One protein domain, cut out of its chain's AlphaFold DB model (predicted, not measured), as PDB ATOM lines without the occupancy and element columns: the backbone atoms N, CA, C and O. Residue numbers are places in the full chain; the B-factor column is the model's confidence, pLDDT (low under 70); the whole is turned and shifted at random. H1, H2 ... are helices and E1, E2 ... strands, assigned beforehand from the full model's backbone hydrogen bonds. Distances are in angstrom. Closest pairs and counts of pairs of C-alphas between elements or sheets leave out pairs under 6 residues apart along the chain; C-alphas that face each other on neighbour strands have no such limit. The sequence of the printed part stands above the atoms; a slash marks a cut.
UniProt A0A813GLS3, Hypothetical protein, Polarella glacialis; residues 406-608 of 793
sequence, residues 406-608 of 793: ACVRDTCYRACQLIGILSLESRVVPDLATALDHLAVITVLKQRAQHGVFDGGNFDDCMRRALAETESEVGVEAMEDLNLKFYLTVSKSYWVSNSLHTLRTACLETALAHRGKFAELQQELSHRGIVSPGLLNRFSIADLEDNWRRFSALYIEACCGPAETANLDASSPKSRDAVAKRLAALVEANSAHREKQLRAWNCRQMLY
ATOM      1  N   ALA A 406     175.953 127.261 150.993       83.62
ATOM      2  CA  ALA A 406     176.944 126.888 151.992       83.62
ATOM      3  C   ALA A 406     177.349 128.113 152.829       83.62
ATOM      4  O   ALA A 406     177.761 129.139 152.292       83.62
ATOM      5  N   CYS A 407     177.266 127.990 154.153       81.75
ATOM      6  CA  CYS A 407     177.857 128.940 155.097       81.75
ATOM      7  C   CYS A 407     179.332 128.558 155.307       81.75
ATOM      8  O   CYS A 407     179.626 127.411 155.643       81.75
ATOM      9  N   VAL A 408     180.256 129.491 155.051       75.50
ATOM     10  CA  VAL A 408     181.719 129.249 155.074       75.50
ATOM     11  C   VAL A 408     182.368 129.808 156.347       75.50
ATOM     12  O   VAL A 408     183.320 129.239 156.872       75.50
ATOM     13  N   ARG A 409     181.828 130.923 156.842       75.06
ATOM     14  CA  ARG A 409     182.059 131.560 158.150       75.06
ATOM     15  C   ARG A 409     180.672 132.071 158.598       75.06
ATOM     16  O   ARG A 409     179.828 132.272 157.725       75.06
ATOM     17  N   ASP A 410     180.398 132.287 159.890       75.38
ATOM     18  CA  ASP A 410     179.028 132.605 160.375       75.38
ATOM     19  C   ASP A 410     178.362 133.841 159.721       75.38
ATOM     20  O   ASP A 410     177.141 133.972 159.769       75.38
ATOM     21  N   THR A 411     179.136 134.713 159.067       81.25
ATOM     22  CA  THR A 411     178.669 135.888 158.307       81.25
ATOM     23  C   THR A 411     179.054 135.840 156.818       81.25
ATOM     24  O   THR A 411     179.261 136.886 156.204       81.25
ATOM     25  N   CYS A 412     179.257 134.652 156.233       88.38
ATOM     26  CA  CYS A 412     179.680 134.490 154.835       88.38
ATOM     27  C   CYS A 412     179.024 133.281 154.152       88.38
ATOM     28  O   CYS A 412     179.135 132.142 154.622       88.38
ATOM     29  N   TYR A 413     178.429 133.524 152.987       89.88
ATOM     30  CA  TYR A 413     177.651 132.571 152.199       89.88
ATOM     31  C   TYR A 413     178.303 132.282 150.843       89.88
ATOM     32  O   TYR A 413     179.125 133.050 150.344       89.88
ATOM     33  N   ARG A 414     177.931 131.156 150.232       90.00
ATOM     34  CA  ARG A 414     178.328 130.763 148.877       90.00
ATOM     35  C   ARG A 414     177.209 129.950 148.233       90.00
ATOM     36  O   ARG A 414     176.701 129.030 148.874       90.00
ATOM     37  N   ALA A 415     176.866 130.231 146.978       91.44
ATOM     38  CA  ALA A 415     175.977 129.359 146.216       91.44
ATOM     39  C   ALA A 415     176.761 128.150 145.680       91.44
ATOM     40  O   ALA A 415     177.905 128.285 145.242       91.44
ATOM     41  N   CYS A 416     176.160 126.962 145.728       89.25
ATOM     42  CA  CYS A 416     176.764 125.713 145.281       89.25
ATOM     43  C   CYS A 416     175.711 124.750 144.713       89.25
ATOM     44  O   CYS A 416     174.632 124.584 145.281       89.25
ATOM     45  N   GLN A 417     176.015 124.084 143.598       91.62
ATOM     46  CA  GLN A 417     175.076 123.162 142.959       91.62
ATOM     47  C   GLN A 417     175.792 122.011 142.252       91.62
ATOM     48  O   GLN A 417     176.652 122.212 141.401       91.62
ATOM     49  N   LEU A 418     175.378 120.787 142.580       87.38
ATOM     50  CA  LEU A 418     175.830 119.552 141.941       87.38
ATOM     51  C   LEU A 418     174.984 119.219 140.696       87.38
ATOM     52  O   LEU A 418     173.752 119.288 140.752       87.38
ATOM     53  N   ILE A 419     175.642 118.797 139.617       87.38
ATOM     54  CA  ILE A 419     175.070 118.252 138.383       87.38
ATOM     55  C   ILE A 419     175.805 116.937 138.056       87.38
ATOM     56  O   ILE A 419     176.917 116.925 137.524       87.38
ATOM     57  N   GLY A 420     175.212 115.795 138.416       83.62
ATOM     58  CA  GLY A 420     175.894 114.498 138.328       83.62
ATOM     59  C   GLY A 420     177.080 114.431 139.297       83.62
ATOM     60  O   GLY A 420     176.870 114.426 140.507       83.62
ATOM     61  N   ILE A 421     178.308 114.399 138.766       85.88
ATOM     62  CA  ILE A 421     179.557 114.509 139.547       85.88
ATOM     63  C   ILE A 421     180.196 115.908 139.499       85.88
ATOM     64  O   ILE A 421     181.154 116.146 140.227       85.88
ATOM     65  N   LEU A 422     179.701 116.828 138.663       90.06
ATOM     66  CA  LEU A 422     180.240 118.185 138.523       90.06
ATOM     67  C   LEU A 422     179.564 119.129 139.524       90.06
ATOM     68  O   LEU A 422     178.349 119.303 139.483       90.06
ATOM     69  N   SER A 423     180.337 119.751 140.406       90.19
ATOM     70  CA  SER A 423     179.887 120.822 141.295       90.19
ATOM     71  C   SER A 423     180.257 122.189 140.725       90.19
ATOM     72  O   SER A 423     181.402 122.412 140.329       90.19
ATOM     73  N   LEU A 424     179.299 123.114 140.758       92.06
ATOM     74  CA  LEU A 424     179.502 124.548 140.575       92.06
ATOM     75  C   LEU A 424     179.493 125.237 141.946       92.06
ATOM     76  O   LEU A 424     178.682 124.891 142.806       92.06
ATOM     77  N   GLU A 425     180.346 126.238 142.126       91.56
ATOM     78  CA  GLU A 425     180.372 127.156 143.269       91.56
ATOM     79  C   GLU A 425     180.576 128.599 142.786       91.56
ATOM     80  O   GLU A 425     181.383 128.820 141.890       91.56
ATOM     81  N   SER A 426     179.913 129.581 143.402       92.69
ATOM     82  CA  SER A 426     180.221 131.007 143.193       92.69
ATOM     83  C   SER A 426     181.317 131.520 144.144       92.69
ATOM     84  O   SER A 426     181.829 130.782 145.004       92.69
ATOM     85  N   ARG A 427     181.679 132.806 144.025       91.25
ATOM     86  CA  ARG A 427     182.445 133.516 145.065       91.25
ATOM     87  C   ARG A 427     181.737 133.494 146.425       91.25
ATOM     88  O   ARG A 427     180.518 133.372 146.521       91.25
ATOM     89  N   VAL A 428     182.528 133.637 147.489       90.12
ATOM     90  CA  VAL A 428     182.005 133.873 148.842       90.12
ATOM     91  C   VAL A 428     181.525 135.320 148.933       90.12
ATOM     92  O   VAL A 428     182.249 136.223 148.518       90.12
ATOM     93  N   VAL A 429     180.334 135.536 149.488       89.62
ATOM     94  CA  VAL A 429     179.724 136.862 149.675       89.62
ATOM     95  C   VAL A 429     179.285 137.006 151.141       89.62
ATOM     96  O   VAL A 429     178.808 136.024 151.718       89.62
ATOM     97  N   PRO A 430     179.457 138.171 151.795       87.81
ATOM     98  CA  PRO A 430     178.992 138.367 153.173       87.81
ATOM     99  C   PRO A 430     177.459 138.438 153.291       87.81
ATOM    100  O   PRO A 430     176.897 138.047 154.310       87.81
ATOM    101  N   ASP A 431     176.783 138.916 152.247       88.38
ATOM    102  CA  ASP A 431     175.327 139.029 152.184       88.38
ATOM    103  C   ASP A 431     174.646 137.727 151.709       88.38
ATOM    104  O   ASP A 431     175.181 136.973 150.893       88.38
ATOM    105  N   LEU A 432     173.442 137.479 152.234       87.56
ATOM    106  CA  LEU A 432     172.596 136.340 151.892       87.56
ATOM    107  C   LEU A 432     171.727 136.598 150.652       87.56
ATOM    108  O   LEU A 432     171.462 135.641 149.927       87.56
ATOM    109  N   ALA A 433     171.293 137.837 150.384       88.00
ATOM    110  CA  ALA A 433     170.471 138.129 149.203       88.00
ATOM    111  C   ALA A 433     171.283 137.908 147.918       88.00
ATOM    112  O   ALA A 433     170.935 137.050 147.113       88.00
ATOM    113  N   THR A 434     172.470 138.508 147.833       89.38
ATOM    114  CA  THR A 434     173.430 138.276 146.741       89.38
ATOM    115  C   THR A 434     173.780 136.783 146.572       89.38
ATOM    116  O   THR A 434     173.973 136.290 145.461       89.38
ATOM    117  N   ALA A 435     173.847 136.016 147.669       89.00
ATOM    118  CA  ALA A 435     174.087 134.570 147.612       89.00
ATOM    119  C   ALA A 435     172.869 133.759 147.113       89.00
ATOM    120  O   ALA A 435     173.055 132.679 146.546       89.00
ATOM    121  N   LEU A 436     171.644 134.265 147.293       90.56
ATOM    122  CA  LEU A 436     170.422 133.732 146.680       90.56
ATOM    123  C   LEU A 436     170.365 134.068 145.182       90.56
ATOM    124  O   LEU A 436     170.056 133.181 144.389       90.56
ATOM    125  N   ASP A 437     170.757 135.280 144.784       90.19
ATOM    126  CA  ASP A 437     170.848 135.685 143.373       90.19
ATOM    127  C   ASP A 437     171.884 134.831 142.622       90.19
ATOM    128  O   ASP A 437     171.596 134.252 141.570       90.19
ATOM    129  N   HIS A 438     173.063 134.619 143.225       91.56
ATOM    130  CA  HIS A 438     174.062 133.680 142.707       91.56
ATOM    131  C   HIS A 438     173.509 132.249 142.565       91.56
ATOM    132  O   HIS A 438     173.849 131.539 141.615       91.56
ATOM    133  N   LEU A 439     172.664 131.798 143.502       90.88
ATOM    134  CA  LEU A 439     172.038 130.477 143.436       90.88
ATOM    135  C   LEU A 439     170.971 130.400 142.334       90.88
ATOM    136  O   LEU A 439     170.841 129.344 141.714       90.88
ATOM    137  N   ALA A 440     170.248 131.484 142.051       90.88
ATOM    138  CA  ALA A 440     169.278 131.535 140.961       90.88
ATOM    139  C   ALA A 440     169.962 131.299 139.603       90.88
ATOM    140  O   ALA A 440     169.584 130.368 138.888       90.88
ATOM    141  N   VAL A 441     171.036 132.038 139.293       90.94
ATOM    142  CA  VAL A 441     171.788 131.875 138.032       90.94
ATOM    143  C   VAL A 441     172.398 130.472 137.914       90.94
ATOM    144  O   VAL A 441     172.234 129.800 136.894       90.94
ATOM    145  N   ILE A 442     173.020 129.962 138.984       90.94
ATOM    146  CA  ILE A 442     173.568 128.596 139.019       90.94
ATOM    147  C   ILE A 442     172.467 127.523 138.863       90.94
ATOM    148  O   ILE A 442     172.711 126.453 138.295       90.94
ATOM    149  N   THR A 443     171.242 127.796 139.315       90.88
ATOM    150  CA  THR A 443     170.098 126.889 139.137       90.88
ATOM    151  C   THR A 443     169.604 126.875 137.688       90.88
ATOM    152  O   THR A 443     169.323 125.790 137.177       90.88
ATOM    153  N   VAL A 444     169.575 128.023 136.999       91.19
ATOM    154  CA  VAL A 444     169.258 128.103 135.558       91.19
ATOM    155  C   VAL A 444     170.296 127.341 134.725       91.19
ATOM    156  O   VAL A 444     169.919 126.491 133.917       91.19
ATOM    157  N   LEU A 445     171.595 127.549 134.990       89.94
ATOM    158  CA  LEU A 445     172.688 126.796 134.353       89.94
ATOM    159  C   LEU A 445     172.491 125.281 134.487       89.94
ATOM    160  O   LEU A 445     172.585 124.540 133.506       89.94
ATOM    161  N   LYS A 446     172.158 124.813 135.696       90.62
ATOM    162  CA  LYS A 446     171.839 123.403 135.936       90.62
ATOM    163  C   LYS A 446     170.621 122.938 135.141       90.62
ATOM    164  O   LYS A 446     170.678 121.857 134.565       90.62
ATOM    165  N   GLN A 447     169.528 123.699 135.129       90.56
ATOM    166  CA  GLN A 447     168.307 123.305 134.421       90.56
ATOM    167  C   GLN A 447     168.568 123.137 132.918       90.56
ATOM    168  O   GLN A 447     168.205 122.100 132.364       90.56
ATOM    169  N   ARG A 448     169.289 124.075 132.290       89.38
ATOM    170  CA  ARG A 448     169.707 123.986 130.879       89.38
ATOM    171  C   ARG A 448     170.606 122.783 130.603       89.38
ATOM    172  O   ARG A 448     170.299 121.974 129.729       89.38
ATOM    173  N   ALA A 449     171.665 122.611 131.398       87.50
ATOM    174  CA  ALA A 449     172.589 121.488 131.253       87.50
ATOM    175  C   ALA A 449     171.902 120.123 131.460       87.50
ATOM    176  O   ALA A 449     172.287 119.140 130.830       87.50
ATOM    177  N   GLN A 450     170.873 120.042 132.314       86.31
ATOM    178  CA  GLN A 450     170.081 118.823 132.499       86.31
ATOM    179  C   GLN A 450     169.055 118.592 131.377       86.31
ATOM    180  O   GLN A 450     168.866 117.439 130.992       86.31
ATOM    181  N   HIS A 451     168.431 119.642 130.831       83.06
ATOM    182  CA  HIS A 451     167.461 119.514 129.737       83.06
ATOM    183  C   HIS A 451     168.129 118.995 128.458       83.06
ATOM    184  O   HIS A 451     167.746 117.941 127.961       83.06
ATOM    185  N   GLY A 452     169.214 119.634 128.001       74.69
ATOM    186  CA  GLY A 452     169.903 119.223 126.768       74.69
ATOM    187  C   GLY A 452     170.493 117.802 126.808       74.69
ATOM    188  O   GLY A 452     170.753 117.208 125.765       74.69
ATOM    189  N   VAL A 453     170.701 117.238 128.003       73.56
ATOM    190  CA  VAL A 453     171.097 115.829 128.196       73.56
ATOM    191  C   VAL A 453     169.902 114.880 128.101       73.56
ATOM    192  O   VAL A 453     170.050 113.757 127.623       73.56
ATOM    193  N   PHE A 454     168.713 115.317 128.522       69.69
ATOM    194  CA  PHE A 454     167.471 114.568 128.314       69.69
ATOM    195  C   PHE A 454     167.101 114.500 126.824       69.69
ATOM    196  O   PHE A 454     166.664 113.453 126.353       69.69
ATOM    197  N   ASP A 455     167.398 115.560 126.067       71.00
ATOM    198  CA  ASP A 455     167.249 115.628 124.604       71.00
ATOM    199  C   ASP A 455     168.296 114.783 123.830       71.00
ATOM    200  O   ASP A 455     168.400 114.869 122.607       71.00
ATOM    201  N   GLY A 456     169.090 113.958 124.527       72.25
ATOM    202  CA  GLY A 456     170.075 113.042 123.939       72.25
ATOM    203  C   GLY A 456     171.447 113.657 123.639       72.25
ATOM    204  O   GLY A 456     172.310 112.974 123.087       72.25
ATOM    205  N   GLY A 457     171.678 114.921 124.004       77.44
ATOM    206  CA  GLY A 457     172.967 115.584 123.826       77.44
ATOM    207  C   GLY A 457     174.050 115.090 124.792       77.44
ATOM    208  O   GLY A 457     173.781 114.725 125.939       77.44
ATOM    209  N   ASN A 458     175.309 115.132 124.347       86.75
ATOM    210  CA  ASN A 458     176.462 114.929 125.223       86.75
ATOM    211  C   ASN A 458     176.478 115.993 126.335       86.75
ATOM    212  O   ASN A 458     176.380 117.187 126.056       86.75
ATOM    213  N   PHE A 459     176.654 115.566 127.590       87.31
ATOM    214  CA  PHE A 459     176.658 116.457 128.755       87.31
ATOM    215  C   PHE A 459     177.633 117.618 128.605       87.31
ATOM    216  O   PHE A 459     177.282 118.743 128.945       87.31
ATOM    217  N   ASP A 460     178.843 117.354 128.118       88.81
ATOM    218  CA  ASP A 460     179.898 118.366 128.084       88.81
ATOM    219  C   ASP A 460     179.532 119.493 127.097       88.81
ATOM    220  O   ASP A 460     179.706 120.672 127.402       88.81
ATOM    221  N   ASP A 461     178.893 119.153 125.975       88.38
ATOM    222  CA  ASP A 461     178.408 120.117 124.979       88.38
ATOM    223  C   ASP A 461     177.132 120.841 125.430       88.38
ATOM    224  O   ASP A 461     176.961 122.033 125.173       88.38
ATOM    225  N   CYS A 462     176.254 120.157 126.164       89.88
ATOM    226  CA  CYS A 462     175.089 120.773 126.800       89.88
ATOM    227  C   CYS A 462     175.489 121.726 127.939       89.88
ATOM    228  O   CYS A 462     174.843 122.753 128.118       89.88
ATOM    229  N   MET A 463     176.580 121.441 128.657       91.25
ATOM    230  CA  MET A 463     177.144 122.318 129.686       91.25
ATOM    231  C   MET A 463     177.800 123.564 129.072       91.25
ATOM    232  O   MET A 463     177.560 124.672 129.553       91.25
ATOM    233  N   ARG A 464     178.570 123.408 127.980       91.00
ATOM    234  CA  ARG A 464     179.116 124.532 127.194       91.00
ATOM    235  C   ARG A 464     178.004 125.440 126.666       91.00
ATOM    236  O   ARG A 464     178.067 126.653 126.846       91.00
ATOM    237  N   ARG A 465     176.963 124.853 126.060       90.38
ATOM    238  CA  ARG A 465     175.819 125.603 125.519       90.38
ATOM    239  C   ARG A 465     175.048 126.340 126.616       90.38
ATOM    240  O   ARG A 465     174.808 127.530 126.471       90.38
ATOM    241  N   ALA A 466     174.737 125.666 127.727       90.44
ATOM    242  CA  ALA A 466     174.047 126.271 128.865       90.44
ATOM    243  C   ALA A 466     174.788 127.495 129.429       90.44
ATOM    244  O   ALA A 466     174.148 128.480 129.792       90.44
ATOM    245  N   LEU A 467     176.127 127.442 129.483       89.56
ATOM    246  CA  LEU A 467     176.954 128.574 129.902       89.56
ATOM    247  C   LEU A 467     176.846 129.754 128.932       89.56
ATOM    248  O   LEU A 467     176.506 130.843 129.383       89.56
ATOM    249  N   ALA A 468     177.037 129.530 127.629       89.50
ATOM    250  CA  ALA A 468     176.931 130.588 126.620       89.50
ATOM    251  C   ALA A 468     175.517 131.207 126.544       89.50
ATOM    252  O   ALA A 468     175.374 132.421 126.411       89.50
ATOM    253  N   GLU A 469     174.466 130.391 126.677       89.62
ATOM    254  CA  GLU A 469     173.074 130.860 126.737       89.62
ATOM    255  C   GLU A 469     172.841 131.763 127.959       89.62
ATOM    256  O   GLU A 469     172.347 132.879 127.814       89.62
ATOM    257  N   THR A 470     173.244 131.335 129.160       88.06
ATOM    258  CA  THR A 470     173.092 132.150 130.378       88.06
ATOM    259  C   THR A 470     173.970 133.405 130.366       88.06
ATOM    260  O   THR A 470     173.512 134.453 130.812       88.06
ATOM    261  N   GLU A 471     175.187 133.343 129.825       87.94
ATOM    262  CA  GLU A 471     176.058 134.513 129.650       87.94
ATOM    263  C   GLU A 471     175.414 135.564 128.727       87.94
ATOM    264  O   GLU A 471     175.445 136.756 129.032       87.94
ATOM    265  N   SER A 472     174.734 135.125 127.657       88.56
ATOM    266  CA  SER A 472     174.024 136.018 126.728       88.56
ATOM    267  C   SER A 472     172.772 136.695 127.310       88.56
ATOM    268  O   SER A 472     172.362 137.743 126.815       88.56
ATOM    269  N   GLU A 473     172.171 136.124 128.360       87.25
ATOM    270  CA  GLU A 473     170.957 136.647 129.007       87.25
ATOM    271  C   GLU A 473     171.241 137.486 130.256       87.25
ATOM    272  O   GLU A 473     170.564 138.483 130.498       87.25
ATOM    273  N   VAL A 474     172.207 137.056 131.073       84.69
ATOM    274  CA  VAL A 474     172.553 137.694 132.355       84.69
ATOM    275  C   VAL A 474     173.626 138.776 132.164       84.69
ATOM    276  O   VAL A 474     173.723 139.697 132.973       84.69
ATOM    277  N   GLY A 475     174.384 138.710 131.064       84.44
ATOM    278  CA  GLY A 475     175.454 139.641 130.726       84.44
ATOM    279  C   GLY A 475     176.814 139.214 131.283       84.44
ATOM    280  O   GLY A 475     176.917 138.632 132.366       84.44
ATOM    281  N   VAL A 476     177.873 139.536 130.533       78.69
ATOM    282  CA  VAL A 476     179.257 139.130 130.838       78.69
ATOM    283  C   VAL A 476     179.704 139.642 132.210       78.69
ATOM    284  O   VAL A 476     180.196 138.860 133.015       78.69
ATOM    285  N   GLU A 477     179.453 140.919 132.524       78.06
ATOM    286  CA  GLU A 477     179.869 141.545 133.791       78.06
ATOM    287  C   GLU A 477     179.333 140.787 135.017       78.06
ATOM    288  O   GLU A 477     180.092 140.441 135.916       78.06
ATOM    289  N   ALA A 478     178.040 140.444 135.027       77.19
ATOM    290  CA  ALA A 478     177.412 139.688 136.114       77.19
ATOM    291  C   ALA A 478     177.902 138.226 136.194       77.19
ATOM    292  O   ALA A 478     177.920 137.624 137.272       77.19
ATOM    293  N   MET A 479     178.332 137.655 135.065       82.44
ATOM    294  CA  MET A 479     178.898 136.308 134.991       82.44
ATOM    295  C   MET A 479     180.357 136.250 135.479       82.44
ATOM    296  O   MET A 479     180.747 135.294 136.156       82.44
ATOM    297  N   GLU A 480     181.147 137.293 135.217       81.19
ATOM    298  CA  GLU A 480     182.462 137.492 135.837       81.19
ATOM    299  C   GLU A 480     182.326 137.705 137.353       81.19
ATOM    300  O   GLU A 480     183.067 137.102 138.139       81.19
ATOM    301  N   ASP A 481     181.326 138.484 137.776       83.94
ATOM    302  CA  ASP A 481     181.055 138.792 139.183       83.94
ATOM    303  C   ASP A 481     180.742 137.522 140.004       83.94
ATOM    304  O   ASP A 481     181.247 137.344 141.118       83.94
ATOM    305  N   LEU A 482     180.004 136.570 139.419       85.25
ATOM    306  CA  LEU A 482     179.755 135.236 139.983       85.25
ATOM    307  C   LEU A 482     181.042 134.457 140.320       85.25
ATOM    308  O   LEU A 482     181.041 133.693 141.295       85.25
ATOM    309  N   ASN A 483     182.119 134.652 139.542       87.94
ATOM    310  CA  ASN A 483     183.428 133.988 139.654       87.94
ATOM    311  C   ASN A 483     183.279 132.472 139.885       87.94
ATOM    312  O   ASN A 483     183.624 131.935 140.947       87.94
ATOM    313  N   LEU A 484     182.666 131.805 138.901       89.31
ATOM    314  CA  LEU A 484     182.312 130.390 138.983       89.31
ATOM    315  C   LEU A 484     183.551 129.497 139.112       89.31
ATOM    316  O   LEU A 484     184.529 129.620 138.376       89.31
ATOM    317  N   LYS A 485     183.473 128.550 140.047       90.88
ATOM    318  CA  LYS A 485     184.501 127.546 140.310       90.88
ATOM    319  C   LYS A 485     183.905 126.155 140.176       90.88
ATOM    320  O   LYS A 485     182.935 125.804 140.849       90.88
ATOM    321  N   PHE A 486     184.523 125.366 139.313       91.62
ATOM    322  CA  PHE A 486     184.147 124.004 138.985       91.62
ATOM    323  C   PHE A 486     185.031 123.027 139.760       91.62
ATOM    324  O   PHE A 486     186.234 123.236 139.905       91.62
ATOM    325  N   TYR A 487     184.445 121.954 140.276       89.81
ATOM    326  CA  TYR A 487     185.181 120.825 140.851       89.81
ATOM    327  C   TYR A 487     184.337 119.562 140.752       89.81
ATOM    328  O   TYR A 487     183.117 119.624 140.600       89.81
ATOM    329  N   LEU A 488     184.969 118.399 140.844       89.81
ATOM    330  CA  LEU A 488     184.275 117.120 140.776       89.81
ATOM    331  C   LEU A 488     184.092 116.555 142.179       89.81
ATOM    332  O   LEU A 488     185.026 116.543 142.979       89.81
ATOM    333  N   THR A 489     182.886 116.073 142.465       86.50
ATOM    334  CA  THR A 489     182.525 115.375 143.701       86.50
ATOM    335  C   THR A 489     182.352 113.896 143.383       86.50
ATOM    336  O   THR A 489     181.352 113.493 142.786       86.50
ATOM    337  N   VAL A 490     183.328 113.074 143.769       84.69
ATOM    338  CA  VAL A 490     183.359 111.644 143.442       84.69
ATOM    339  C   VAL A 490     183.378 110.806 144.715       84.69
ATOM    340  O   VAL A 490     184.269 110.928 145.549       84.69
ATOM    341  N   SER A 491     182.399 109.912 144.859       80.12
ATOM    342  CA  SER A 491     182.362 108.953 145.967       80.12
ATOM    343  C   SER A 491     182.942 107.596 145.555       80.12
ATOM    344  O   SER A 491     182.658 107.062 144.481       80.12
ATOM    345  N   LYS A 492     183.755 107.019 146.444       79.62
ATOM    346  CA  LYS A 492     184.290 105.650 146.360       79.62
ATOM    347  C   LYS A 492     184.157 105.001 147.746       79.62
ATOM    348  O   LYS A 492     185.142 104.587 148.346       79.62
ATOM    349  N   SER A 493     182.916 104.922 148.240       77.25
ATOM    350  CA  SER A 493     182.527 104.574 149.626       77.25
ATOM    351  C   SER A 493     183.080 103.253 150.190       77.25
ATOM    352  O   SER A 493     183.093 103.045 151.402       77.25
ATOM    353  N   TYR A 494     183.536 102.349 149.324       79.25
ATOM    354  CA  TYR A 494     184.208 101.103 149.706       79.25
ATOM    355  C   TYR A 494     185.692 101.298 150.097       79.25
ATOM    356  O   TYR A 494     186.219 100.509 150.879       79.25
ATOM    357  N   TRP A 495     186.341 102.364 149.614       83.81
ATOM    358  CA  TRP A 495     187.729 102.731 149.931       83.81
ATOM    359  C   TRP A 495     187.834 103.936 150.855       83.81
ATOM    360  O   TRP A 495     188.590 103.870 151.812       83.81
ATOM    361  N   VAL A 496     187.041 104.987 150.636       84.69
ATOM    362  CA  VAL A 496     187.029 106.208 151.463       84.69
ATOM    363  C   VAL A 496     185.595 106.502 151.896       84.69
ATOM    364  O   VAL A 496     184.695 106.475 151.061       84.69
ATOM    365  N   SER A 497     185.371 106.775 153.185       75.44
ATOM    366  CA  SER A 497     184.035 107.042 153.750       75.44
ATOM    367  C   SER A 497     183.381 108.305 153.185       75.44
ATOM    368  O   SER A 497     182.171 108.331 152.953       75.44
ATOM    369  N   ASN A 498     184.190 109.342 152.966       78.44
ATOM    370  CA  ASN A 498     183.763 110.675 152.559       78.44
ATOM    371  C   ASN A 498     183.763 110.797 151.023       78.44
ATOM    372  O   ASN A 498     184.452 110.057 150.315       78.44
ATOM    373  N   SER A 499     183.007 111.759 150.490       83.38
ATOM    374  CA  SER A 499     183.151 112.158 149.086       83.38
ATOM    375  C   SER A 499     184.509 112.825 148.876       83.38
ATOM    376  O   SER A 499     184.892 113.705 149.642       83.38
ATOM    377  N   LEU A 500     185.222 112.430 147.825       86.25
ATOM    378  CA  LEU A 500     186.449 113.093 147.407       86.25
ATOM    379  C   LEU A 500     186.104 114.266 146.487       86.25
ATOM    380  O   LEU A 500     185.225 114.158 145.628       86.25
ATOM    381  N   HIS A 501     186.820 115.374 146.659       86.56
ATOM    382  CA  HIS A 501     186.670 116.581 145.853       86.56
ATOM    383  C   HIS A 501     187.984 116.881 145.128       86.56
ATOM    384  O   HIS A 501     189.046 116.797 145.746       86.56
ATOM    385  N   THR A 502     187.935 117.192 143.830       86.31
ATOM    386  CA  THR A 502     189.118 117.668 143.086       86.31
ATOM    387  C   THR A 502     189.461 119.112 143.463       86.31
ATOM    388  O   THR A 502     188.713 119.769 144.194       86.31
ATOM    389  N   LEU A 503     190.563 119.647 142.925       84.12
ATOM    390  CA  LEU A 503     190.792 121.092 142.966       84.12
ATOM    391  C   LEU A 503     189.629 121.863 142.317       84.12
ATOM    392  O   LEU A 503     188.945 121.365 141.419       84.12
ATOM    393  N   ARG A 504     189.436 123.097 142.799       85.62
ATOM    394  CA  ARG A 504     188.492 124.086 142.266       85.62
ATOM    395  C   ARG A 504     189.152 124.853 141.120       85.62
ATOM    396  O   ARG A 504     190.047 125.656 141.379       85.62
ATOM    397  N   THR A 505     188.712 124.637 139.884       85.44
ATOM    398  CA  THR A 505     189.193 125.353 138.691       85.44
ATOM    399  C   THR A 505     188.218 126.456 138.286       85.44
ATOM    400  O   THR A 505     187.008 126.279 138.375       85.44
ATOM    401  N   ALA A 506     188.724 127.597 137.807       85.56
ATOM    402  CA  ALA A 506     187.892 128.578 137.098       85.56
ATOM    403  C   ALA A 506     187.623 128.143 135.642       85.56
ATOM    404  O   ALA A 506     186.581 128.444 135.073       85.56
ATOM    405  N   CYS A 507     188.542 127.376 135.042       86.81
ATOM    406  CA  CYS A 507     188.351 126.806 133.712       86.81
ATOM    407  C   CYS A 507     187.348 125.639 133.750       86.81
ATOM    408  O   CYS A 507     187.562 124.654 134.469       86.81
ATOM    409  N   LEU A 508     186.294 125.743 132.933       88.00
ATOM    410  CA  LEU A 508     185.322 124.678 132.679       88.00
ATOM    411  C   LEU A 508     185.975 123.474 131.987       88.00
ATOM    412  O   LEU A 508     185.771 122.341 132.411       88.00
ATOM    413  N   GLU A 509     186.767 123.708 130.937       88.44
ATOM    414  CA  GLU A 509     187.317 122.640 130.090       88.44
ATOM    415  C   GLU A 509     188.227 121.685 130.871       88.44
ATOM    416  O   GLU A 509     188.154 120.473 130.682       88.44
ATOM    417  N   THR A 510     189.004 122.187 131.836       86.75
ATOM    418  CA  THR A 510     189.772 121.334 132.762       86.75
ATOM    419  C   THR A 510     188.854 120.438 133.603       86.75
ATOM    420  O   THR A 510     189.132 119.250 133.780       86.75
ATOM    421  N   ALA A 511     187.733 120.974 134.097       87.56
ATOM    422  CA  ALA A 511     186.767 120.206 134.878       87.56
ATOM    423  C   ALA A 511     186.018 119.170 134.020       87.56
ATOM    424  O   ALA A 511     185.822 118.048 134.484       87.56
ATOM    425  N   LEU A 512     185.652 119.497 132.773       89.50
ATOM    426  CA  LEU A 512     185.025 118.561 131.829       89.50
ATOM    427  C   LEU A 512     186.001 117.459 131.377       89.50
ATOM    428  O   LEU A 512     185.647 116.281 131.398       89.50
ATOM    429  N   ALA A 513     187.259 117.798 131.084       87.81
ATOM    430  CA  ALA A 513     188.287 116.819 130.723       87.81
ATOM    431  C   ALA A 513     188.524 115.781 131.837       87.81
ATOM    432  O   ALA A 513     188.609 114.583 131.565       87.81
ATOM    433  N   HIS A 514     188.568 116.205 133.107       87.94
ATOM    434  CA  HIS A 514     188.605 115.258 134.226       87.94
ATOM    435  C   HIS A 514     187.259 114.535 134.425       87.94
ATOM    436  O   HIS A 514     187.258 113.345 134.749       87.94
ATOM    437  N   ARG A 515     186.115 115.204 134.198       89.44
ATOM    438  CA  ARG A 515     184.768 114.614 134.312       89.44
ATOM    439  C   ARG A 515     184.622 113.391 133.411       89.44
ATOM    440  O   ARG A 515     184.147 112.374 133.905       89.44
ATOM    441  N   GLY A 516     185.063 113.468 132.152       86.06
ATOM    442  CA  GLY A 516     185.059 112.342 131.212       86.06
ATOM    443  C   GLY A 516     185.799 111.123 131.771       86.06
ATOM    444  O   GLY A 516     185.183 110.086 132.018       86.06
ATOM    445  N   LYS A 517     187.086 111.289 132.115       88.31
ATOM    446  CA  LYS A 517     187.922 110.212 132.684       88.31
ATOM    447  C   LYS A 517     187.323 109.590 133.962       88.31
ATOM    448  O   LYS A 517     187.417 108.383 134.184       88.31
ATOM    449  N   PHE A 518     186.698 110.394 134.832       88.00
ATOM    450  CA  PHE A 518     186.027 109.872 136.032       88.00
ATOM    451  C   PHE A 518     184.682 109.199 135.737       88.00
ATOM    452  O   PHE A 518     184.335 108.243 136.435       88.00
ATOM    453  N   ALA A 519     183.939 109.658 134.728       84.06
ATOM    454  CA  ALA A 519     182.698 109.030 134.292       84.06
ATOM    455  C   ALA A 519     182.967 107.637 133.702       84.06
ATOM    456  O   ALA A 519     182.275 106.691 134.068       84.06
ATOM    457  N   GLU A 520     184.027 107.471 132.906       84.75
ATOM    458  CA  GLU A 520     184.491 106.173 132.390       84.75
ATOM    459  C   GLU A 520     184.783 105.174 133.527       84.75
ATOM    460  O   GLU A 520     184.189 104.095 133.579       84.75
ATOM    461  N   LEU A 521     185.604 105.556 134.518       82.44
ATOM    462  CA  LEU A 521     185.900 104.704 135.686       82.44
ATOM    463  C   LEU A 521     184.711 104.496 136.644       82.44
ATOM    464  O   LEU A 521     184.790 103.655 137.552       82.44
ATOM    465  N   GLN A 522     183.630 105.266 136.507       79.31
ATOM    466  CA  GLN A 522     182.348 104.971 137.150       79.31
ATOM    467  C   GLN A 522     181.517 104.002 136.302       79.31
ATOM    468  O   GLN A 522     180.936 103.076 136.866       79.31
ATOM    469  N   GLN A 523     181.527 104.155 134.976       77.81
ATOM    470  CA  GLN A 523     180.814 103.315 134.018       77.81
ATOM    471  C   GLN A 523     181.334 101.872 134.007       77.81
ATOM    472  O   GLN A 523     180.511 100.954 134.017       77.81
ATOM    473  N   GLU A 524     182.655 101.660 134.126       75.12
ATOM    474  CA  GLU A 524     183.267 100.341 134.385       75.12
ATOM    475  C   GLU A 524     182.533  99.597 135.523       75.12
ATOM    476  O   GLU A 524     182.070  98.467 135.352       75.12
ATOM    477  N   LEU A 525     182.346 100.262 136.672       69.50
ATOM    478  CA  LEU A 525     181.688  99.689 137.854       69.50
ATOM    479  C   LEU A 525     180.149  99.787 137.837       69.50
ATOM    480  O   LEU A 525     179.482  99.213 138.705       69.50
ATOM    481  N   SER A 526     179.556 100.490 136.867       66.25
ATOM    482  CA  SER A 526     178.106 100.704 136.761       66.25
ATOM    483  C   SER A 526     177.479 100.158 135.475       66.25
ATOM    484  O   SER A 526     176.333 100.494 135.177       66.25
ATOM    485  N   HIS A 527     178.151  99.233 134.780       50.94
ATOM    486  CA  HIS A 527     177.718  98.535 133.552       50.94
ATOM    487  C   HIS A 527     176.361  97.780 133.611       50.94
ATOM    488  O   HIS A 527     175.994  97.076 132.671       50.94
ATOM    489  N   ARG A 528     175.598  97.905 134.710       43.53
ATOM    490  CA  ARG A 528     174.198  97.458 134.866       43.53
ATOM    491  C   ARG A 528     173.314  98.507 135.570       43.53
ATOM    492  O   ARG A 528     172.518  98.164 136.442       43.53
ATOM    493  N   GLY A 529     173.497  99.788 135.241       37.41
ATOM    494  CA  GLY A 529     172.540 100.889 135.461       37.41
ATOM    495  C   GLY A 529     172.273 101.356 136.900       37.41
ATOM    496  O   GLY A 529     171.666 102.402 137.085       37.41
ATOM    497  N   ILE A 530     172.706 100.619 137.929       38.56
ATOM    498  CA  ILE A 530     172.473 100.976 139.339       38.56
ATOM    499  C   ILE A 530     173.753 100.765 140.149       38.56
ATOM    500  O   ILE A 530     174.180  99.620 140.343       38.56
ATOM    501  N   VAL A 531     174.315 101.850 140.693       38.78
ATOM    502  CA  VAL A 531     175.343 101.805 141.748       38.78
ATOM    503  C   VAL A 531     174.670 101.321 143.034       38.78
ATOM    504  O   VAL A 531     174.011 102.068 143.750       38.78
ATOM    505  N   SER A 532     174.753 100.014 143.268       45.72
ATOM    506  CA  SER A 532     173.978  99.290 144.279       45.72
ATOM    507  C   SER A 532     174.877  98.861 145.448       45.72
ATOM    508  O   SER A 532     176.053  98.567 145.206       45.72
ATOM    509  N   PRO A 533     174.371  98.773 146.697       46.69
ATOM    510  CA  PRO A 533     175.123  98.249 147.843       46.69
ATOM    511  C   PRO A 533     175.449  96.753 147.667       46.69
ATOM    512  O   PRO A 533     174.759  95.867 148.169       46.69
ATOM    513  N   GLY A 534     176.511  96.473 146.911       64.06
ATOM    514  CA  GLY A 534     176.883  95.121 146.506       64.06
ATOM    515  C   GLY A 534     177.954  95.050 145.416       64.06
ATOM    516  O   GLY A 534     177.873  94.152 144.586       64.06
ATOM    517  N   LEU A 535     178.945  95.957 145.401       72.06
ATOM    518  CA  LEU A 535     180.075  95.906 144.451       72.06
ATOM    519  C   LEU A 535     180.764  94.529 144.459       72.06
ATOM    520  O   LEU A 535     180.883  93.894 143.415       72.06
ATOM    521  N   LEU A 536     181.073  94.012 145.654       73.25
ATOM    522  CA  LEU A 536     181.635  92.671 145.868       73.25
ATOM    523  C   LEU A 536     180.746  91.527 145.326       73.25
ATOM    524  O   LEU A 536     181.231  90.436 145.067       73.25
ATOM    525  N   ASN A 537     179.433  91.730 145.143       74.25
ATOM    526  CA  ASN A 537     178.544  90.716 144.550       74.25
ATOM    527  C   ASN A 537     178.576  90.710 143.007       74.25
ATOM    528  O   ASN A 537     177.867  89.906 142.403       74.25
ATOM    529  N   ARG A 538     179.294  91.644 142.369       73.44
ATOM    530  CA  ARG A 538     179.267  91.873 140.912       73.44
ATOM    531  C   ARG A 538     180.645  91.852 140.254       73.44
ATOM    532  O   ARG A 538     180.723  91.494 139.085       73.44
ATOM    533  N   PHE A 539     181.681  92.237 140.991       76.75
ATOM    534  CA  PHE A 539     183.065  92.349 140.536       76.75
ATOM    535  C   PHE A 539     183.972  91.524 141.451       76.75
ATOM    536  O   PHE A 539     183.660  91.360 142.636       76.75
ATOM    537  N   SER A 540     185.086  91.014 140.927       79.50
ATOM    538  CA  SER A 540     186.111  90.390 141.765       79.50
ATOM    539  C   SER A 540     186.837  91.443 142.611       79.50
ATOM    540  O   SER A 540     186.755  92.648 142.361       79.50
ATOM    541  N   ILE A 541     187.568  90.990 143.632       81.25
ATOM    542  CA  ILE A 541     188.381  91.883 144.466       81.25
ATOM    543  C   ILE A 541     189.492  92.532 143.618       81.25
ATOM    544  O   ILE A 541     189.754  93.721 143.783       81.25
ATOM    545  N   ALA A 542     190.058  91.801 142.650       79.25
ATOM    546  CA  ALA A 542     191.060  92.315 141.716       79.25
ATOM    547  C   ALA A 542     190.511  93.434 140.810       79.25
ATOM    548  O   ALA A 542     191.117  94.502 140.750       79.25
ATOM    549  N   ASP A 543     189.336  93.248 140.190       82.88
ATOM    550  CA  ASP A 543     188.706  94.278 139.334       82.88
ATOM    551  C   ASP A 543     188.483  95.590 140.105       82.88
ATOM    552  O   ASP A 543     188.682  96.692 139.590       82.88
ATOM    553  N   LEU A 544     188.065  95.463 141.368       83.44
ATOM    554  CA  LEU A 544     187.846  96.591 142.264       83.44
ATOM    555  C   LEU A 544     189.174  97.274 142.617       83.44
ATOM    556  O   LEU A 544     189.254  98.502 142.546       83.44
ATOM    557  N   GLU A 545     190.218  96.519 142.968       85.12
ATOM    558  CA  GLU A 545     191.542  97.087 143.247       85.12
ATOM    559  C   GLU A 545     192.166  97.782 142.032       85.12
ATOM    560  O   GLU A 545     192.719  98.869 142.194       85.12
ATOM    561  N   ASP A 546     192.043  97.233 140.824       86.00
ATOM    562  CA  ASP A 546     192.585  97.862 139.616       86.00
ATOM    563  C   ASP A 546     191.796  99.112 139.197       86.00
ATOM    564  O   ASP A 546     192.407 100.131 138.858       86.00
ATOM    565  N   ASN A 547     190.462  99.114 139.322       88.88
ATOM    566  CA  ASN A 547     189.673 100.342 139.163       88.88
ATOM    567  C   ASN A 547     190.051 101.397 140.222       88.88
ATOM    568  O   ASN A 547     190.124 102.586 139.903       88.88
ATOM    569  N   TRP A 548     190.355 100.992 141.463       88.94
ATOM    570  CA  TRP A 548     190.860 101.906 142.493       88.94
ATOM    571  C   TRP A 548     192.260 102.442 142.178       88.94
ATOM    572  O   TRP A 548     192.485 103.642 142.326       88.94
ATOM    573  N   ARG A 549     193.187 101.610 141.682       89.06
ATOM    574  CA  ARG A 549     194.523 102.048 141.236       89.06
ATOM    575  C   ARG A 549     194.393 103.120 140.148       89.06
ATOM    576  O   ARG A 549     194.909 104.222 140.338       89.06
ATOM    577  N   ARG A 550     193.611 102.860 139.089       89.62
ATOM    578  CA  ARG A 550     193.300 103.835 138.019       89.62
ATOM    579  C   ARG A 550     192.685 105.121 138.579       89.62
ATOM    580  O   ARG A 550     193.159 106.216 138.282       89.62
ATOM    581  N   PHE A 551     191.672 104.994 139.437       90.81
ATOM    582  CA  PHE A 551     190.987 106.132 140.050       90.81
ATOM    583  C   PHE A 551     191.923 106.988 140.912       90.81
ATOM    584  O   PHE A 551     191.895 108.211 140.808       90.81
ATOM    585  N   SER A 552     192.768 106.365 141.735       90.00
ATOM    586  CA  SER A 552     193.708 107.070 142.610       90.00
ATOM    587  C   SER A 552     194.755 107.858 141.817       90.00
ATOM    588  O   SER A 552     195.035 109.006 142.157       90.00
ATOM    589  N   ALA A 553     195.254 107.301 140.706       89.38
ATOM    590  CA  ALA A 553     196.171 107.994 139.805       89.38
ATOM    591  C   ALA A 553     195.518 109.226 139.152       89.38
ATOM    592  O   ALA A 553     196.113 110.304 139.164       89.38
ATOM    593  N   LEU A 554     194.281 109.097 138.653       89.25
ATOM    594  CA  LEU A 554     193.525 110.221 138.082       89.25
ATOM    595  C   LEU A 554     193.120 111.271 139.124       89.25
ATOM    596  O   LEU A 554     193.073 112.457 138.812       89.25
ATOM    597  N   TYR A 555     192.842 110.866 140.364       89.19
ATOM    598  CA  TYR A 555     192.561 111.803 141.454       89.19
ATOM    599  C   TYR A 555     193.800 112.617 141.837       89.19
ATOM    600  O   TYR A 555     193.692 113.822 142.050       89.19
ATOM    601  N   ILE A 556     194.977 111.990 141.847       88.19
ATOM    602  CA  ILE A 556     196.257 112.682 142.041       88.19
ATOM    603  C   ILE A 556     196.553 113.624 140.858       88.19
ATOM    604  O   ILE A 556     196.944 114.764 141.086       88.19
ATOM    605  N   GLU A 557     196.298 113.211 139.610       86.88
ATOM    606  CA  GLU A 557     196.390 114.081 138.421       86.88
ATOM    607  C   GLU A 557     195.492 115.329 138.560       86.88
ATOM    608  O   GLU A 557     195.979 116.458 138.533       86.88
ATOM    609  N   ALA A 558     194.194 115.133 138.818       85.88
ATOM    610  CA  ALA A 558     193.201 116.205 138.956       85.88
ATOM    611  C   ALA A 558     193.373 117.087 140.215       85.88
ATOM    612  O   ALA A 558     192.708 118.118 140.345       85.88
ATOM    613  N   CYS A 559     194.237 116.691 141.155       83.19
ATOM    614  CA  CYS A 559     194.561 117.465 142.357       83.19
ATOM    615  C   CYS A 559     195.948 118.127 142.325       83.19
ATOM    616  O   CYS A 559     196.250 118.903 143.229       83.19
ATOM    617  N   CYS A 560     196.761 117.860 141.301       78.88
ATOM    618  CA  CYS A 560     198.054 118.521 141.085       78.88
ATOM    619  C   CYS A 560     198.087 119.377 139.808       78.88
ATOM    620  O   CYS A 560     198.901 120.291 139.721       78.88
ATOM    621  N   GLY A 561     197.194 119.123 138.845       67.75
ATOM    622  CA  GLY A 561     197.155 119.836 137.567       67.75
ATOM    623  C   GLY A 561     198.188 119.322 136.548       67.75
ATOM    624  O   GLY A 561     198.847 118.304 136.784       67.75
ATOM    625  N   PRO A 562     198.320 119.991 135.386       60.19
ATOM    626  CA  PRO A 562     199.319 119.637 134.381       60.19
ATOM    627  C   PRO A 562     200.745 119.823 134.924       60.19
ATOM    628  O   PRO A 562     201.042 120.768 135.658       60.19
ATOM    629  N   ALA A 563     201.639 118.911 134.535       51.09
ATOM    630  CA  ALA A 563     202.957 118.724 135.153       51.09
ATOM    631  C   ALA A 563     203.969 119.871 134.936       51.09
ATOM    632  O   ALA A 563     205.074 119.819 135.465       51.09
ATOM    633  N   GLU A 564     203.611 120.916 134.192       46.12
ATOM    634  CA  GLU A 564     204.477 122.067 133.891       46.12
ATOM    635  C   GLU A 564     204.710 122.979 135.114       46.12
ATOM    636  O   GLU A 564     205.635 123.784 135.128       46.12
ATOM    637  N   THR A 565     203.933 122.801 136.188       47.03
ATOM    638  CA  THR A 565     204.098 123.503 137.478       47.03
ATOM    639  C   THR A 565     205.051 122.796 138.458       47.03
ATOM    640  O   THR A 565     205.044 123.085 139.653       47.03
ATOM    641  N   ALA A 566     205.909 121.886 137.976       46.25
ATOM    642  CA  ALA A 566     206.779 121.021 138.792       46.25
ATOM    643  C   ALA A 566     207.848 121.724 139.668       46.25
ATOM    644  O   ALA A 566     208.549 121.044 140.412       46.25
ATOM    645  N   ASN A 567     207.943 123.058 139.647       50.81
ATOM    646  CA  ASN A 567     208.775 123.860 140.559       50.81
ATOM    647  C   ASN A 567     208.030 124.266 141.854       50.81
ATOM    648  O   ASN A 567     208.287 125.327 142.418       50.81
ATOM    649  N   LEU A 568     207.084 123.444 142.319       55.84
ATOM    650  CA  LEU A 568     206.461 123.579 143.639       55.84
ATOM    651  C   LEU A 568     207.238 122.747 144.664       55.84
ATOM    652  O   LEU A 568     207.435 121.548 144.459       55.84
ATOM    653  N   ASP A 569     207.631 123.365 145.781       57.12
ATOM    654  CA  ASP A 569     208.387 122.702 146.846       57.12
ATOM    655  C   ASP A 569     207.719 121.409 147.339       57.12
ATOM    656  O   ASP A 569     206.495 121.318 147.471       57.12
ATOM    657  N   ALA A 570     208.537 120.419 147.711       58.88
ATOM    658  CA  ALA A 570     208.075 119.121 148.217       58.88
ATOM    659  C   ALA A 570     207.297 119.199 149.554       58.88
ATOM    660  O   ALA A 570     206.700 118.212 149.987       58.88
ATOM    661  N   SER A 571     207.294 120.364 150.208       59.59
ATOM    662  CA  SER A 571     206.469 120.705 151.374       59.59
ATOM    663  C   SER A 571     205.058 121.195 151.015       59.59
ATOM    664  O   SER A 571     204.195 121.248 151.890       59.59
ATOM    665  N   SER A 572     204.799 121.552 149.752       66.00
ATOM    666  CA  SER A 572     203.526 122.134 149.317       66.00
ATOM    667  C   SER A 572     202.363 121.144 149.479       66.00
ATOM    668  O   SER A 572     202.469 120.000 149.016       66.00
ATOM    669  N   PRO A 573     201.203 121.561 150.032       64.94
ATOM    670  CA  PRO A 573     200.022 120.701 150.160       64.94
ATOM    671  C   PRO A 573     199.407 120.303 148.806       64.94
ATOM    672  O   PRO A 573     198.572 119.402 148.754       64.94
ATOM    673  N   LYS A 574     199.831 120.951 147.711       67.69
ATOM    674  CA  LYS A 574     199.432 120.660 146.321       67.69
ATOM    675  C   LYS A 574     200.395 119.690 145.616       67.69
ATOM    676  O   LYS A 574     200.147 119.303 144.477       67.69
ATOM    677  N   SER A 575     201.490 119.290 146.271       80.44
ATOM    678  CA  SER A 575     202.458 118.337 145.716       80.44
ATOM    679  C   SER A 575     201.861 116.932 145.557       80.44
ATOM    680  O   SER A 575     201.029 116.487 146.356       80.44
ATOM    681  N   ARG A 576     202.332 116.204 144.536       81.75
ATOM    682  CA  ARG A 576     201.874 114.844 144.190       81.75
ATOM    683  C   ARG A 576     201.909 113.893 145.387       81.75
ATOM    684  O   ARG A 576     200.957 113.148 145.624       81.75
ATOM    685  N   ASP A 577     202.976 113.978 146.173       83.25
ATOM    686  CA  ASP A 577     203.203 113.129 147.338       83.25
ATOM    687  C   ASP A 577     202.339 113.529 148.539       83.25
ATOM    688  O   ASP A 577     201.916 112.651 149.291       83.25
ATOM    689  N   ALA A 578     202.037 114.819 148.734       84.00
ATOM    690  CA  ALA A 578     201.116 115.262 149.783       84.00
ATOM    691  C   ALA A 578     199.684 114.775 149.507       84.00
ATOM    692  O   ALA A 578     199.037 114.211 150.397       84.00
ATOM    693  N   VAL A 579     199.216 114.899 148.258       85.75
ATOM    694  CA  VAL A 579     197.907 114.382 147.828       85.75
ATOM    695  C   VAL A 579     197.851 112.856 147.967       85.75
ATOM    696  O   VAL A 579     196.892 112.328 148.536       85.75
ATOM    697  N   ALA A 580     198.893 112.139 147.529       86.62
ATOM    698  CA  ALA A 580     198.976 110.685 147.671       86.62
ATOM    699  C   ALA A 580     198.958 110.236 149.147       86.62
ATOM    700  O   ALA A 580     198.218 109.314 149.495       86.62
ATOM    701  N   LYS A 581     199.702 110.916 150.031       88.12
ATOM    702  CA  LYS A 581     199.704 110.650 151.483       88.12
ATOM    703  C   LYS A 581     198.333 110.907 152.117       88.12
ATOM    704  O   LYS A 581     197.874 110.069 152.892       88.12
ATOM    705  N   ARG A 582     197.638 112.000 151.760       87.88
ATOM    706  CA  ARG A 582     196.263 112.264 152.240       87.88
ATOM    707  C   ARG A 582     195.290 111.180 151.774       87.88
ATOM    708  O   ARG A 582     194.486 110.708 152.575       87.88
ATOM    709  N   LEU A 583     195.374 110.756 150.511       89.00
ATOM    710  CA  LEU A 583     194.513 109.697 149.978       89.00
ATOM    711  C   LEU A 583     194.775 108.349 150.670       89.00
ATOM    712  O   LEU A 583     193.825 107.656 151.026       89.00
ATOM    713  N   ALA A 584     196.041 108.001 150.923       88.00
ATOM    714  CA  ALA A 584     196.408 106.797 151.669       88.00
ATOM    715  C   ALA A 584     195.875 106.823 153.115       88.00
ATOM    716  O   ALA A 584     195.285 105.843 153.563       88.00
ATOM    717  N   ALA A 585     195.997 107.958 153.815       88.88
ATOM    718  CA  ALA A 585     195.455 108.124 155.165       88.88
ATOM    719  C   ALA A 585     193.920 107.971 155.213       88.88
ATOM    720  O   ALA A 585     193.393 107.357 156.139       88.88
ATOM    721  N   LEU A 586     193.201 108.466 154.197       88.19
ATOM    722  CA  LEU A 586     191.747 108.295 154.072       88.19
ATOM    723  C   LEU A 586     191.328 106.842 153.781       88.19
ATOM    724  O   LEU A 586     190.268 106.413 154.240       88.19
ATOM    725  N   VAL A 587     192.144 106.078 153.045       88.75
ATOM    726  CA  VAL A 587     191.920 104.636 152.836       88.75
ATOM    727  C   VAL A 587     192.175 103.850 154.121       88.75
ATOM    728  O   VAL A 587     191.398 102.949 154.442       88.75
ATOM    729  N   GLU A 588     193.219 104.198 154.878       88.81
ATOM    730  CA  GLU A 588     193.539 103.510 156.130       88.81
ATOM    731  C   GLU A 588     192.510 103.813 157.230       88.81
ATOM    732  O   GLU A 588     192.029 102.897 157.888       88.81
ATOM    733  N   ALA A 589     192.042 105.060 157.348       89.06
ATOM    734  CA  ALA A 589     190.954 105.420 158.265       89.06
ATOM    735  C   ALA A 589     189.652 104.620 158.021       89.06
ATOM    736  O   ALA A 589     188.849 104.434 158.934       89.06
ATOM    737  N   ASN A 590     189.447 104.115 156.799       87.69
ATOM    738  CA  ASN A 590     188.287 103.316 156.402       87.69
ATOM    739  C   ASN A 590     188.601 101.802 156.287       87.69
ATOM    740  O   ASN A 590     187.722 101.011 155.921       87.69
ATOM    741  N   SER A 591     189.826 101.359 156.608       86.12
ATOM    742  CA  SER A 591     190.281  99.978 156.385       86.12
ATOM    743  C   SER A 591     189.452  98.955 157.168       86.12
ATOM    744  O   SER A 591     188.989  97.966 156.592       86.12
ATOM    745  N   ALA A 592     189.145  99.245 158.435       84.12
ATOM    746  CA  ALA A 592     188.299  98.416 159.293       84.12
ATOM    747  C   ALA A 592     186.855  98.270 158.765       84.12
ATOM    748  O   ALA A 592     186.240  97.206 158.898       84.12
ATOM    749  N   HIS A 593     186.301  99.302 158.116       83.69
ATOM    750  CA  HIS A 593     184.973  99.225 157.492       83.69
ATOM    751  C   HIS A 593     185.002  98.380 156.214       83.69
ATOM    752  O   HIS A 593     184.120  97.542 156.004       83.69
ATOM    753  N   ARG A 594     186.052  98.530 155.397       84.50
ATOM    754  CA  ARG A 594     186.312  97.695 154.213       84.50
ATOM    755  C   ARG A 594     186.458  96.214 154.590       84.50
ATOM    756  O   ARG A 594     185.798  95.366 153.985       84.50
ATOM    757  N   GLU A 595     187.227  95.898 155.636       83.00
ATOM    758  CA  GLU A 595     187.326  94.540 156.190       83.00
ATOM    759  C   GLU A 595     185.972  94.007 156.668       83.00
ATOM    760  O   GLU A 595     185.607  92.871 156.361       83.00
ATOM    761  N   LYS A 596     185.186  94.818 157.386       83.12
ATOM    762  CA  LYS A 596     183.845  94.438 157.854       83.12
ATOM    763  C   LYS A 596     182.903  94.115 156.689       83.12
ATOM    764  O   LYS A 596     182.150  93.141 156.774       83.12
ATOM    765  N   GLN A 597     182.963  94.869 155.587       80.81
ATOM    766  CA  GLN A 597     182.197  94.565 154.373       80.81
ATOM    767  C   GLN A 597     182.653  93.266 153.693       80.81
ATOM    768  O   GLN A 597     181.799  92.469 153.298       80.81
ATOM    769  N   LEU A 598     183.965  93.022 153.600       82.25
ATOM    770  CA  LEU A 598     184.531  91.795 153.028       82.25
ATOM    771  C   LEU A 598     184.211  90.554 153.866       82.25
ATOM    772  O   LEU A 598     183.711  89.572 153.320       82.25
ATOM    773  N   ARG A 599     184.386  90.607 155.194       80.31
ATOM    774  CA  ARG A 599     183.983  89.526 156.112       80.31
ATOM    775  C   ARG A 599     182.482  89.226 155.968       80.31
ATOM    776  O   ARG A 599     182.097  88.070 155.802       80.31
ATOM    777  N   ALA A 600     181.630  90.254 155.910       79.62
ATOM    778  CA  ALA A 600     180.193  90.084 155.670       79.62
ATOM    779  C   ALA A 600     179.855  89.536 154.266       79.62
ATOM    780  O   ALA A 600     178.829  88.879 154.093       79.62
ATOM    781  N   TRP A 601     180.686  89.797 153.253       83.06
ATOM    782  CA  TRP A 601     180.539  89.232 151.912       83.06
ATOM    783  C   TRP A 601     180.956  87.758 151.855       83.06
ATOM    784  O   TRP A 601     180.138  86.941 151.435       83.06
ATOM    785  N   ASN A 602     182.134  87.404 152.379       80.25
ATOM    786  CA  ASN A 602     182.609  86.019 152.489       80.25
ATOM    787  C   ASN A 602     181.571  85.132 153.199       80.25
ATOM    788  O   ASN A 602     181.189  84.084 152.681       80.25
ATOM    789  N   CYS A 603     181.017  85.592 154.327       79.00
ATOM    790  CA  CYS A 603     179.952  84.874 155.034       79.00
ATOM    791  C   CYS A 603     178.690  84.656 154.179       79.00
ATOM    792  O   CYS A 603     178.059  83.605 154.278       79.00
ATOM    793  N   ARG A 604     178.314  85.610 153.313       80.00
ATOM    794  CA  ARG A 604     177.172  85.448 152.391       80.00
ATOM    795  C   ARG A 604     177.464  84.454 151.269       80.00
ATOM    796  O   ARG A 604     176.573  83.671 150.952       80.00
ATOM    797  N   GLN A 605     178.680  84.445 150.716       76.19
ATOM    798  CA  GLN A 605     179.078  83.454 149.708       76.19
ATOM    799  C   GLN A 605     179.102  82.041 150.300       76.19
ATOM    800  O   GLN A 605     178.468  81.142 149.754       76.19
ATOM    801  N   MET A 606     179.685  81.861 151.490       76.56
ATOM    802  CA  MET A 606     179.661  80.572 152.196       76.56
ATOM    803  C   MET A 606     178.233  80.074 152.474       76.56
ATOM    804  O   MET A 606     177.940  78.901 152.259       76.56
ATOM    805  N   LEU A 607     177.310  80.953 152.888       78.94
ATOM    806  CA  LEU A 607     175.892  80.603 153.087       78.94
ATOM    807  C   LEU A 607     175.131  80.321 151.776       78.94
ATOM    808  O   LEU A 607     174.088  79.660 151.801       78.94
ATOM    809  N   TYR A 608     175.614  80.823 150.638       77.75
ATOM    810  CA  TYR A 608     175.085  80.504 149.311       77.75
ATOM    811  C   TYR A 608     175.603  79.141 148.825       77.75
ATOM    812  O   TYR A 608     174.800  78.291 148.436       77.75
TER     813      TYR A 608
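What this domain is: This is residues 406 to 608 of the 793 residues of the protein "Hypothetical protein" of Polarella glacialis (UniProt A0A813GLS3). A small curled sheet of four strands has two long helices along one face, H1 over one half of it and H4 over its far edge strand E4. H2 and H3 gather beside H1 at one end, while towards the other end H4, H5 and H6 run back and forth and H7 leads on from H6 to the far tip. The printed part has 203 residues with seven named helices and four named strands, in the order E1, E2, E3, H1, H2, H3, E4, H4, H5, H6, H7. The sheet's order is E1, E2, E3, E4, all antiparallel, and the class is mixed, helices and strands. The whole is only just compact, close to loose, with a radius of gyration of the C-alphas of 19.6 A, and spans 62 by 47 by 37 A.

How they stand to each other: E1, residues 406 to 409, E2, residues 412 to 419, and E3, residues 422 to 425, form a meander, each strand the antiparallel neighbour of the one before. E1 and E2 are a hairpin, with N 406 and O 414 at 2.9 A, and E2 and E3 are another, with N 419 and O 422 at 2.8 A. The pairing is staggered: E2 pairs with E1 over residues 412 to 414 and with E3 over 416 to 419. E4, residues 485 to 490, is antiparallel to E3, with N 423 and O 487 at 2.8 A. The sheet is strongly twisted and curled like part of a barrel. With H1, residues 432 to 454, and H4, residues 508 to 526, on one face, it makes two layers, a sheet and its helices. H1 lies over E2 and E3 at a height over the sheet of 7.9 A, along the strands, and its closest C-alphas to E2 are those of Leu 439 and Ala 415, 4.9 A apart. H4 lies over E4 at a height of 9.0 A, also along the strands; the closest C-alphas are those of Ala 511 and Phe 486, 6.2 A apart. H1 touches H2, residues 459 to 474, in a helical hairpin at a steep tilt of 44 degrees, closest at the C-alphas of Ala 449 and Met 463, 4.9 A. H3, residues 476 to 482, is close to H1 but not clearly touching, with the closest C-alphas, His 438 and Leu 482, 6.5 A apart. H4 and H5, residues 541 to 560, touch as a helical hairpin at a shallow tilt of 7 degrees, closest at the C-alphas of His 514 and Ala 558, 6.7 A. H5, with residues 552 to 560 alone, touches H6, residues 576 to 589, in a helical hairpin at a steep tilt of 42 degrees; their closest C-alphas are those of Cys 560 and Arg 576, 6.1 A apart. H6 and H7, residues 591 to 608, meet only through their link. H1 and H4 are apart. Every O i to N i+4 pair is within hydrogen-bond range in H2, H3, H5, H6 and H7, against 18 of 19 in H1 and 13 of 15 in H4.

Where its parts are: E1 begins at C-alpha 406, (176.944, 126.888, 151.992). E2, the longest strand, measures 23.6 A and E4 16.2 A from first to last C-alpha. H1 measures 32.5 A, H2 21.9 A, H4 25.4 A, H5 28.5 A, H6 20.2 A and H7 25.7 A. H4 begins at C-alpha 508, (185.322, 124.678, 132.679), and H7 ends at C-alpha 608, (175.085, 80.504, 149.311).

The domain as a whole: The two C-alphas farthest apart, Glu 477 and Leu 607, are 64.0 A apart. The printed part has no cut. The links E4 to H4, H4 to H5 and H5 to H6 are long. Residues 489 to 490 of E4 pair briefly with residues 500 to 501, antiparallel. The mean pLDDT of the printed part is 81.5, and residue 454, residues 525 to 534 and residues 561 to 574 are under 70.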